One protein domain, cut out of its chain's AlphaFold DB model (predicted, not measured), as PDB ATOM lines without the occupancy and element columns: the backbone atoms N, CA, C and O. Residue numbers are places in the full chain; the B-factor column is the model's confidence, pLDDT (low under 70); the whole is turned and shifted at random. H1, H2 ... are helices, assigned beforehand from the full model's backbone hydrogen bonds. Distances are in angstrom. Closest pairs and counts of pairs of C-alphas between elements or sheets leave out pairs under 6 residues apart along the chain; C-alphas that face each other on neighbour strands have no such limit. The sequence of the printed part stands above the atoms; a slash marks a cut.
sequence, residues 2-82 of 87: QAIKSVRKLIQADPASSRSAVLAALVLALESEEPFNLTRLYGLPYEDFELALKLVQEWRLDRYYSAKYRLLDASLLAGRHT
ATOM      1  N   GLN A   2      12.609 -19.502  23.179       89.50
ATOM      2  CA  GLN A   2      13.156 -19.599  24.539       89.50
ATOM      3  C   GLN A   2      13.982 -20.876  24.714       89.50
ATOM      4  O   GLN A   2      15.071 -20.813  25.277       89.50
ATOM      5  N   ALA A   3      13.530 -22.005  24.159       94.12
ATOM      6  CA  ALA A   3      14.272 -23.262  24.225       94.12
ATOM      7  C   ALA A   3      15.610 -23.173  23.478       94.12
ATOM      8  O   ALA A   3      16.636 -23.542  24.040       94.12
ATOM      9  N   ILE A   4      15.634 -22.576  22.277       93.00
ATOM     10  CA  ILE A   4      16.882 -22.340  21.522       93.00
ATOM     11  C   ILE A   4      17.888 -21.520  22.352       93.00
ATOM     12  O   ILE A   4      19.075 -21.844  22.412       93.00
ATOM     13  N   LYS A   5      17.420 -20.460  23.029       93.44
ATOM     14  CA  LYS A   5      18.269 -19.626  23.895       93.44
ATOM     15  C   LYS A   5      18.768 -20.393  25.120       93.44
ATOM     16  O   LYS A   5      19.940 -20.262  25.469       93.44
ATOM     17  N   SER A   6      17.907 -21.176  25.761       95.31
ATOM     18  CA  SER A   6      18.264 -21.978  26.935       95.31
ATOM     19  C   SER A   6      19.273 -23.072  26.595       95.31
ATOM     20  O   SER A   6      20.278 -23.189  27.287       95.31
ATOM     21  N   VAL A   7      19.077 -23.793  25.487       95.94
ATOM     22  CA  VAL A   7      20.027 -24.803  24.996       95.94
ATOM     23  C   VAL A   7      21.386 -24.173  24.699       95.94
ATOM     24  O   VAL A   7      22.409 -24.699  25.129       95.94
ATOM     25  N   ARG A   8      21.416 -23.003  24.046       95.19
ATOM     26  CA  ARG A   8      22.669 -22.268  23.811       95.19
ATOM     27  C   ARG A   8      23.395 -21.950  25.118       95.19
ATOM     28  O   ARG A   8      24.592 -22.198  25.213       95.19
ATOM     29  N   LYS A   9      22.682 -21.405  26.110       95.75
ATOM     30  CA  LYS A   9      23.265 -21.078  27.418       95.75
ATOM     31  C   LYS A   9      23.806 -22.323  28.120       95.75
ATOM     32  O   LYS A   9      24.903 -22.262  28.654       95.75
ATOM     33  N   LEU A  10      23.065 -23.430  28.085       94.12
ATOM     34  CA  LEU A  10      23.465 -24.706  28.684       94.12
ATOM     35  C   LEU A  10      24.764 -25.228  28.057       94.12
ATOM     36  O   LEU A  10      25.718 -25.500  28.781       94.12
ATOM     37  N   ILE A  11      24.836 -25.268  26.721       95.19
ATOM     38  CA  ILE A  11      26.041 -25.698  25.995       95.19
ATOM     39  C   ILE A  11      27.230 -24.788  26.315       95.19
ATOM     40  O   ILE A  11      28.333 -25.280  26.509       95.19
ATOM     41  N   GLN A  12      27.026 -23.470  26.392       95.44
ATOM     42  CA  GLN A  12      28.098 -22.520  26.712       95.44
ATOM     43  C   GLN A  12      28.596 -22.630  28.156       95.44
ATOM     44  O   GLN A  12      29.778 -22.398  28.398       95.44
ATOM     45  N   ALA A  13      27.714 -22.954  29.106       96.00
ATOM     46  CA  ALA A  13      28.076 -23.087  30.515       96.00
ATOM     47  C   ALA A  13      28.957 -24.317  30.770       96.00
ATOM     48  O   ALA A  13      29.884 -24.241  31.572       96.00
ATOM     49  N   ASP A  14      28.676 -25.433  30.094       94.50
ATOM     50  CA  ASP A  14      29.466 -26.659  30.221       94.50
ATOM     51  C   ASP A  14      29.499 -27.446  28.897       94.50
ATOM     52  O   ASP A  14      28.730 -28.402  28.717       94.50
ATOM     53  N   PRO A  15      30.381 -27.063  27.953       93.19
ATOM     54  CA  PRO A  15      30.449 -27.681  26.628       93.19
ATOM     55  C   PRO A  15      30.862 -29.156  26.648       93.19
ATOM     56  O   PRO A  15      30.552 -29.886  25.707       93.19
ATOM     57  N   ALA A  16      31.569 -29.594  27.694       92.94
ATOM     58  CA  ALA A  16      32.115 -30.944  27.803       92.94
ATOM     59  C   ALA A  16      31.130 -31.945  28.429       92.94
ATOM     60  O   ALA A  16      31.367 -33.153  28.377       92.94
ATOM     61  N   SER A  17      30.022 -31.471  29.012       94.50
ATOM     62  CA  SER A  17      29.017 -32.364  29.591       94.50
ATOM     63  C   SER A  17      28.301 -33.224  28.548       94.50
ATOM     64  O   SER A  17      28.050 -32.820  27.409       94.50
ATOM     65  N   SER A  18      27.889 -34.418  28.975       93.38
ATOM     66  CA  SER A  18      27.133 -35.363  28.146       93.38
ATOM     67  C   SER A  18      25.820 -34.767  27.620       93.38
ATOM     68  O   SER A  18      25.488 -34.959  26.451       93.38
ATOM     69  N   ARG A  19      25.105 -33.988  28.442       94.25
ATOM     70  CA  ARG A  19      23.883 -33.270  28.035       94.25
ATOM     71  C   ARG A  19      24.145 -32.228  26.947       94.25
ATOM     72  O   ARG A  19      23.413 -32.195  25.959       94.25
ATOM     73  N   SER A  20      25.219 -31.441  27.067       96.19
ATOM     74  CA  SER A  20      25.612 -30.466  26.043       96.19
ATOM     75  C   SER A  20      25.943 -31.154  24.726       96.19
ATOM     76  O   SER A  20      25.485 -30.705  23.677       96.19
ATOM     77  N   ALA A  21      26.660 -32.279  24.774       96.50
ATOM     78  CA  ALA A  21      26.990 -33.057  23.586       96.50
ATOM     79  C   ALA A  21      25.737 -33.602  22.871       96.50
ATOM     80  O   ALA A  21      25.639 -33.515  21.647       96.50
ATOM     81  N   VAL A  22      24.755 -34.127  23.615       97.62
ATOM     82  CA  VAL A  22      23.492 -34.625  23.041       97.62
ATOM     83  C   VAL A  22      22.674 -33.492  22.417       97.62
ATOM     84  O   VAL A  22      22.209 -33.635  21.286       97.62
ATOM     85  N   LEU A  23      22.520 -32.361  23.115       96.94
ATOM     86  CA  LEU A  23      21.757 -31.212  22.617       96.94
ATOM     87  C   LEU A  23      22.431 -30.547  21.409       96.94
ATOM     88  O   LEU A  23      21.745 -30.174  20.459       96.94
ATOM     89  N   ALA A  24      23.762 -30.443  21.400       96.94
ATOM     90  CA  ALA A  24      24.512 -29.942  20.251       96.94
ATOM     91  C   ALA A  24      24.345 -30.858  19.029       96.94
ATOM     92  O   ALA A  24      24.064 -30.376  17.934       96.94
ATOM     93  N   ALA A  25      24.445 -32.178  19.223       97.44
ATOM     94  CA  ALA A  25      24.217 -33.148  18.156       97.44
ATOM     95  C   ALA A  25      22.787 -33.072  17.597       97.44
ATOM     96  O   ALA A  25      22.600 -33.199  16.390       97.44
ATOM     97  N   LEU A  26      21.786 -32.824  18.450       97.56
ATOM     98  CA  LEU A  26      20.406 -32.615  18.010       97.56
ATOM     99  C   LEU A  26      20.279 -31.364  17.132       97.56
ATOM    100  O   LEU A  26      19.672 -31.436  16.070       97.56
ATOM    101  N   VAL A  27      20.870 -30.234  17.540       95.50
ATOM    102  CA  VAL A  27      20.858 -28.995  16.740       95.50
ATOM    103  C   VAL A  27      21.512 -29.211  15.374       95.50
ATOM    104  O   VAL A  27      20.947 -28.801  14.366       95.50
ATOM    105  N   LEU A  28      22.667 -29.881  15.331       95.62
ATOM    106  CA  LEU A  28      23.363 -30.174  14.076       95.62
ATOM    107  C   LEU A  28      22.524 -31.068  13.156       95.62
ATOM    108  O   LEU A  28      22.361 -30.745  11.987       95.62
ATOM    109  N   ALA A  29      21.925 -32.137  13.689       96.75
ATOM    110  CA  ALA A  29      21.061 -33.016  12.906       96.75
ATOM    111  C   ALA A  29      19.828 -32.279  12.351       96.75
ATOM    112  O   ALA A  29      19.433 -32.500  11.210       96.75
ATOM    113  N   LEU A  30      19.237 -31.370  13.134       94.56
ATOM    114  CA  LEU A  30      18.101 -30.556  12.699       94.56
ATOM    115  C   LEU A  30      18.471 -29.528  11.617       94.56
ATOM    116  O   LEU A  30      17.645 -29.250  10.746       94.56
ATOM    117  N   GLU A  31      19.671 -28.947  11.678       92.56
ATOM    118  CA  GLU A  31      20.173 -28.004  10.667       92.56
ATOM    119  C   GLU A  31      20.544 -28.724   9.366       92.56
ATOM    120  O   GLU A  31      20.166 -28.282   8.285       92.56
ATOM    121  N   SER A  32      21.247 -29.853   9.473       92.25
ATOM    122  CA  SER A  32      21.736 -30.633   8.332       92.25
ATOM    123  C   SER A  32      20.707 -31.612   7.758       92.25
ATOM    124  O   SER A  32      20.994 -32.269   6.763       92.25
ATOM    125  N   GLU A  33      19.516 -31.709   8.358       91.81
ATOM    126  CA  GLU A  33      18.457 -32.661   7.978       91.81
ATOM    127  C   GLU A  33      18.915 -34.129   8.020       91.81
ATOM    128  O   GLU A  33      18.462 -34.975   7.249       91.81
ATOM    129  N   GLU A  34      19.802 -34.443   8.963       95.12
ATOM    130  CA  GLU A  34      20.366 -35.776   9.145       95.12
ATOM    131  C   GLU A  34      19.612 -36.588  10.215       95.12
ATOM    132  O   GLU A  34      18.960 -36.029  11.106       95.12
ATOM    133  N   PRO A  35      19.696 -37.932  10.179       97.38
ATOM    134  CA  PRO A  35      19.101 -38.777  11.204       97.38
ATOM    135  C   PRO A  35      19.664 -38.500  12.605       97.38
ATOM    136  O   PRO A  35      20.874 -38.416  12.808       97.38
ATOM    137  N   PHE A  36      18.782 -38.484  13.605       96.81
ATOM    138  CA  PHE A  36      19.157 -38.401  15.016       96.81
ATOM    139  C   PHE A  36      18.609 -39.601  15.798       96.81
ATOM    140  O   PHE A  36      17.429 -39.941  15.699       96.81
ATOM    141  N   ASN A  37      19.449 -40.241  16.617       96.56
ATOM    142  CA  ASN A  37      19.024 -41.366  17.452       96.56
ATOM    143  C   ASN A  37      18.244 -40.878  18.688       96.56
ATOM    144  O   ASN A  37      18.843 -40.410  19.659       96.56
ATOM    145  N   LEU A  38      16.918 -41.059  18.683       95.75
ATOM    146  CA  LEU A  38      16.019 -40.637  19.767       95.75
ATOM    147  C   LEU A  38      16.345 -41.250  21.135       95.75
ATOM    148  O   LEU A  38      16.098 -40.601  22.150       95.75
ATOM    149  N   THR A  39      16.948 -42.442  21.199       96.81
ATOM    150  CA  THR A  39      17.371 -43.053  22.473       96.81
ATOM    151  C   THR A  39      18.352 -42.159  23.234       96.81
ATOM    152  O   THR A  39      18.375 -42.182  24.462       96.81
ATOM    153  N   ARG A  40      19.113 -41.305  22.535       97.00
ATOM    154  CA  ARG A  40      19.988 -40.318  23.182       97.00
ATOM    155  C   ARG A  40      19.216 -39.281  23.994       97.00
ATOM    156  O   ARG A  40      19.738 -38.838  25.009       97.00
ATOM    157  N   LEU A  41      17.990 -38.926  23.594       96.75
ATOM    158  CA  LEU A  41      17.143 -38.025  24.383       96.75
ATOM    159  C   LEU A  41      16.652 -38.713  25.655       96.75
ATOM    160  O   LEU A  41      16.676 -38.105  26.715       96.75
ATOM    161  N   TYR A  42      16.271 -39.991  25.574       94.62
ATOM    162  CA  TYR A  42      15.847 -40.767  26.747       94.62
ATOM    163  C   TYR A  42      16.953 -40.947  27.795       94.62
ATOM    164  O   TYR A  42      16.652 -41.196  28.958       94.62
ATOM    165  N   GLY A  43      18.223 -40.829  27.396       94.56
ATOM    166  CA  GLY A  43      19.359 -40.837  28.318       94.56
ATOM    167  C   GLY A  43      19.581 -39.514  29.060       94.56
ATOM    168  O   GLY A  43      20.443 -39.460  29.935       94.56
ATOM    169  N   LEU A  44      18.854 -38.449  28.713       96.81
ATOM    170  CA  LEU A  44      18.948 -37.160  29.394       96.81
ATOM    171  C   LEU A  44      18.163 -37.166  30.714       96.81
ATOM    172  O   LEU A  44      17.157 -37.869  30.836       96.81
ATOM    173  N   PRO A  45      18.555 -36.321  31.687       95.94
ATOM    174  CA  PRO A  45      17.665 -35.938  32.773       95.94
ATOM    175  C   PRO A  45      16.327 -35.427  32.227       95.94
ATOM    176  O   PRO A  45      16.279 -34.796  31.172       95.94
ATOM    177  N   TYR A  46      15.241 -35.659  32.964       95.62
ATOM    178  CA  TYR A  46      13.890 -35.331  32.496       95.62
ATOM    179  C   TYR A  46      13.724 -33.856  32.085       95.62
ATOM    180  O   TYR A  46      13.092 -33.558  31.074       95.62
ATOM    181  N   GLU A  47      14.342 -32.929  32.821       95.62
ATOM    182  CA  GLU A  47      14.324 -31.498  32.487       95.62
ATOM    183  C   GLU A  47      15.008 -31.180  31.146       95.62
ATOM    184  O   GLU A  47      14.493 -30.386  30.354       95.62
ATOM    185  N   ASP A  48      16.127 -31.846  30.861       96.06
ATOM    186  CA  ASP A  48      16.897 -31.675  29.628       96.06
ATOM    187  C   ASP A  48      16.190 -32.356  28.445       96.06
ATOM    188  O   ASP A  48      16.210 -31.842  27.325       96.06
ATOM    189  N   PHE A  49      15.502 -33.476  28.691       97.69
ATOM    190  CA  PHE A  49      14.625 -34.126  27.716       97.69
ATOM    191  C   PHE A  49      13.471 -33.206  27.294       97.69
ATOM    192  O   PHE A  49      13.265 -32.966  26.103       97.69
ATOM    193  N   GLU A  50      12.753 -32.627  28.259       97.69
ATOM    194  CA  GLU A  50      11.681 -31.658  28.003       97.69
ATOM    195  C   GLU A  50      12.193 -30.437  27.226       97.69
ATOM    196  O   GLU A  50      11.542 -29.945  26.296       97.69
ATOM    197  N   LEU A  51      13.389 -29.953  27.573       97.12
ATOM    198  CA  LEU A  51      14.043 -28.869  26.852       97.12
ATOM    199  C   LEU A  51      14.358 -29.257  25.398       97.12
ATOM    200  O   LEU A  51      14.124 -28.449  24.496       97.12
ATOM    201  N   ALA A  52      14.827 -30.483  25.156       97.56
ATOM    202  CA  ALA A  52      15.087 -30.999  23.814       97.56
ATOM    203  C   ALA A  52      13.806 -31.083  22.966       97.56
ATOM    204  O   ALA A  52      13.806 -30.671  21.806       97.56
ATOM    205  N   LEU A  53      12.681 -31.536  23.534       97.50
ATOM    206  CA  LEU A  53      11.405 -31.567  22.809       97.50
ATOM    207  C   LEU A  53      10.915 -30.161  22.444       97.50
ATOM    208  O   LEU A  53      10.470 -29.929  21.316       97.50
ATOM    209  N   LYS A  54      11.033 -29.202  23.369       97.44
ATOM    210  CA  LYS A  54      10.706 -27.793  23.098       97.44
ATOM    211  C   LYS A  54      11.619 -27.205  22.025       97.44
ATOM    212  O   LYS A  54      11.138 -26.463  21.172       97.44
ATOM    213  N   LEU A  55      12.906 -27.559  22.026       96.19
ATOM    214  CA  LEU A  55      13.844 -27.168  20.975       96.19
ATOM    215  C   LEU A  55      13.362 -27.647  19.599       96.19
ATOM    216  O   LEU A  55      13.286 -26.826  18.691       96.19
ATOM    217  N   VAL A  56      12.981 -28.922  19.447       96.06
ATOM    218  CA  VAL A  56      12.481 -29.462  18.164       96.06
ATOM    219  C   VAL A  56      11.232 -28.710  17.687       96.06
ATOM    220  O   VAL A  56      11.129 -28.363  16.509       96.06
ATOM    221  N   GLN A  57      10.292 -28.417  18.592       95.06
ATOM    222  CA  GLN A  57       9.085 -27.649  18.266       95.06
ATOM    223  C   GLN A  57       9.423 -26.235  17.780       95.06
ATOM    224  O   GLN A  57       8.924 -25.795  16.742       95.06
ATOM    225  N   GLU A  58      10.291 -25.530  18.507       94.00
ATOM    226  CA  GLU A  58      10.720 -24.182  18.135       94.00
ATOM    227  C   GLU A  58      11.503 -24.167  16.819       94.00
ATOM    228  O   GLU A  58      11.281 -23.280  15.998       94.00
ATOM    229  N   TRP A  59      12.372 -25.154  16.599       92.75
ATOM    230  CA  TRP A  59      13.168 -25.282  15.380       92.75
ATOM    231  C   TRP A  59      12.288 -25.466  14.146       92.75
ATOM    232  O   TRP A  59      12.472 -24.806  13.124       92.75
ATOM    233  N   ARG A  60      11.267 -26.325  14.259       90.81
ATOM    234  CA  ARG A  60      10.289 -26.538  13.190       90.81
ATOM    235  C   ARG A  60       9.581 -25.237  12.820       90.81
ATOM    236  O   ARG A  60       9.439 -24.948  11.635       90.81
ATOM    237  N   LEU A  61       9.149 -24.457  13.814       88.56
ATOM    238  CA  LEU A  61       8.493 -23.169  13.583       88.56
ATOM    239  C   LEU A  61       9.437 -22.166  12.913       88.56
ATOM    240  O   LEU A  61       9.051 -21.552  11.921       88.56
ATOM    241  N   ASP A  62      10.667 -22.031  13.411       83.50
ATOM    242  CA  ASP A  62      11.662 -21.105  12.861       83.50
ATOM    243  C   ASP A  62      11.933 -21.373  11.375       83.50
ATOM    244  O   ASP A  62      11.917 -20.453  10.556       83.50
ATOM    245  N   ARG A  63      12.036 -22.651  10.992       78.88
ATOM    246  CA  ARG A  63      12.216 -23.060   9.596       78.88
ATOM    247  C   ARG A  63      11.043 -22.647   8.698       78.88
ATOM    248  O   ARG A  63      11.275 -22.186   7.578       78.88
ATOM    249  N   TYR A  64       9.798 -22.752   9.173       75.75
ATOM    250  CA  TYR A  64       8.623 -22.277   8.426       75.75
ATOM    251  C   TYR A  64       8.617 -20.756   8.252       75.75
ATOM    252  O   TYR A  64       8.343 -20.269   7.153       75.75
ATOM    253  N   TYR A  65       8.927 -20.005   9.311       75.38
ATOM    254  CA  TYR A  65       8.995 -18.548   9.228       75.38
ATOM    255  C   TYR A  65      10.124 -18.108   8.292       75.38
ATOM    256  O   TYR A  65       9.876 -17.329   7.374       75.38
ATOM    257  N   SER A  66      11.320 -18.680   8.437       75.88
ATOM    258  CA  SER A  66      12.467 -18.407   7.568       75.88
ATOM    259  C   SER A  66      12.168 -18.695   6.093       75.88
ATOM    260  O   SER A  66      12.472 -17.869   5.235       75.88
ATOM    261  N   ALA A  67      11.517 -19.819   5.773       71.12
ATOM    262  CA  ALA A  67      11.117 -20.133   4.399       71.12
ATOM    263  C   ALA A  67      10.098 -19.126   3.834       71.12
ATOM    264  O   ALA A  67      10.232 -18.688   2.691       71.12
ATOM    265  N   LYS A  68       9.109 -18.714   4.640       74.25
ATOM    266  CA  LYS A  68       8.112 -17.708   4.246       74.25
ATOM    267  C   LYS A  68       8.752 -16.346   3.959       74.25
ATOM    268  O   LYS A  68       8.390 -15.717   2.967       74.25
ATOM    269  N   TYR A  69       9.700 -15.902   4.787       74.69
ATOM    270  CA  TYR A  69      10.422 -14.645   4.560       74.69
ATOM    271  C   TYR A  69      11.291 -14.705   3.302       74.69
ATOM    272  O   TYR A  69      11.195 -13.810   2.470       74.69
ATOM    273  N   ARG A  70      12.034 -15.800   3.087       79.06
ATOM    274  CA  ARG A  70      12.833 -15.991   1.861       79.06
ATOM    275  C   ARG A  70      11.979 -15.929   0.592       79.06
ATOM    276  O   ARG A  70      12.390 -15.316  -0.389       79.06
ATOM    277  N   LEU A  71      10.788 -16.535   0.609       77.00
ATOM    278  CA  LEU A  71       9.850 -16.465  -0.514       77.00
ATOM    279  C   LEU A  71       9.359 -15.032  -0.752       77.00
ATOM    280  O   LEU A  71       9.301 -14.589  -1.898       77.00
ATOM    281  N   LEU A  72       9.010 -14.308   0.314       77.00
ATOM    282  CA  LEU A  72       8.569 -12.919   0.216       77.00
ATOM    283  C   LEU A  72       9.675 -12.020  -0.348       77.00
ATOM    284  O   LEU A  72       9.415 -11.255  -1.273       77.00
ATOM    285  N   ASP A  73      10.905 -12.154   0.147       82.31
ATOM    286  CA  ASP A  73      12.060 -11.388  -0.326       82.31
ATOM    287  C   ASP A  73      12.343 -11.651  -1.809       82.31
ATOM    288  O   ASP A  73      12.506 -10.708  -2.589       82.31
ATOM    289  N   ALA A  74      12.329 -12.922  -2.228       81.81
ATOM    290  CA  ALA A  74      12.466 -13.302  -3.633       81.81
ATOM    291  C   ALA A  74      11.333 -12.720  -4.498       81.81
ATOM    292  O   ALA A  74      11.585 -12.221  -5.594       81.81
ATOM    293  N   SER A  75      10.098 -12.725  -3.989       86.19
ATOM    294  CA  SER A  75       8.932 -12.165  -4.685       86.19
ATOM    295  C   SER A  75       9.033 -10.643  -4.841       86.19
ATOM    296  O   SER A  75       8.751 -10.114  -5.912       86.19
ATOM    297  N   LEU A  76       9.482  -9.929  -3.802       86.12
ATOM    298  CA  LEU A  76       9.713  -8.481  -3.846       86.12
ATOM    299  C   LEU A  76      10.857  -8.115  -4.798       86.12
ATOM    300  O   LEU A  76      10.776  -7.111  -5.506       86.12
ATOM    301  N   LEU A  77      11.931  -8.910  -4.828       83.50
ATOM    302  CA  LEU A  77      13.016  -8.735  -5.791       83.50
ATOM    303  C   LEU A  77      12.513  -8.915  -7.228       83.50
ATOM    304  O   LEU A  77      12.757  -8.044  -8.057       83.50
ATOM    305  N   ALA A  78      11.769  -9.989  -7.500       80.81
ATOM    306  CA  ALA A  78      11.192 -10.240  -8.818       80.81
ATOM    307  C   ALA A  78      10.232  -9.117  -9.250       80.81
ATOM    308  O   ALA A  78      10.339  -8.627 -10.369       80.81
ATOM    309  N   GLY A  79       9.360  -8.648  -8.348       75.25
ATOM    310  CA  GLY A  79       8.413  -7.565  -8.624       75.25
ATOM    311  C   GLY A  79       9.078  -6.238  -9.012       75.25
ATOM    312  O   GLY A  79       8.605  -5.568  -9.928       75.25
ATOM    313  N   ARG A  80      10.213  -5.891  -8.388       67.69
ATOM    314  CA  ARG A  80      11.002  -4.683  -8.710       67.69
ATOM    315  C   ARG A  80      11.668  -4.720 -10.087       67.69
ATOM    316  O   ARG A  80      11.998  -3.670 -10.622       67.69
ATOM    317  N   HIS A  81      11.865  -5.901 -10.668       59.34
ATOM    318  CA  HIS A  81      12.416  -6.042 -12.019       59.34
ATOM    319  C   HIS A  81      11.350  -5.973 -13.127       59.34
ATOM    320  O   HIS A  81      11.703  -6.011 -14.302       59.34
ATOM    321  N   THR A  82      10.064  -5.854 -12.776       57.12
ATOM    322  CA  THR A  82       8.944  -5.805 -13.736       57.12
ATOM    323  C   THR A  82       8.426  -4.402 -14.062       57.12
ATOM    324  O   THR A  82       7.504  -4.292 -14.865       57.12
TER     325      THR A  82
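Overview. This is residues 2 to 82 of the 87 residues of an uncharacterized protein of Hydrogenophaga sp. BA0156 (UniProt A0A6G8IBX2). What shape do these atoms make? A long straight helix, H4, is built into a compact head near its beginning, and its far part sticks out as a bare arm, residues 64 to 82. In the head H2 runs side by side with the early part of H4, H1 crosses over both on one side, and the short H3 sits on the other side near the beginning of H4. What is the make-up? The printed part has 81 residues with four named helices, in the order H1, H2, H3, H4, and no named strand; the class is all helix, since helices hold 66 of the 66 residues in named elements. How spread out is it? It is loose, with a radius of gyration of the C-alphas of 16.5 A and spans of 56 by 25 by 19 A, the arm making the length.

Along the chain. Where is the longest helix? H4 is residues 46 to 80, 51.4 A from first to last C-alpha, from C-alpha 46 at (13.890, -35.331, 32.496) to C-alpha 80 at (11.002, -4.683, -8.710). Where are the other helices? H2 is residues 18 to 32, 21.1 A long, and H1 is residues 2 to 13, 16.4 A long, with C-alpha 2 at (13.156, -19.599, 24.539). H3 is residues 39 to 42, with 5.1 A from first to last C-alpha.

Arrangement. What does the hub touch? H4 is the hub, touching three helices. It touches H2 with residues 48 to 59 alone, at a shallow tilt of 25 degrees, the same way; the closest C-alphas are those of Leu 23 and Ala 52, 6.8 A apart. How does H1 stand? Its residues 3 to 7 alone touch H4, at a steep tilt of 64 degrees, opposite ways, with the closest C-alphas, Ala 3 and Leu 55, 5.1 A apart. Its residues 7 to 11 alone touch H2, at a steep tilt of 51 degrees, opposite ways, with the closest C-alphas, Ile 11 and Ser 20, 4.8 A apart. Where does H3 stand? H3 and H4 only just touch, with 3 pairs of C-alphas within 8 A, the closest being Leu 41 and Phe 49 at 5.7 A. H3 is close to but not clearly touching H2, the C-alphas of Val 22 and Arg 40 being the closest at 6.7 A, and H1 and H3 are apart. What do the backbone atoms show? In H1, H2 and H4 every O i to N i+4 pair is within hydrogen-bond range, while H3 is too short for such a pair and has its 1 O i to N i+3 pair within range.

Size, cuts and confidence. How large is it? The two C-alphas farthest apart, Pro 45 and Thr 82, are 56.1 A apart, and the body without residues 64 to 82 spans 27 by 24 by 19 A. How is it joined? The printed part has no cut; the links H1 to H2 and H3 to H4 are tight, and H2 to H3 is short. Where is confidence low? The mean pLDDT of the printed part is 90.3, and residues 80 to 82 are under 70.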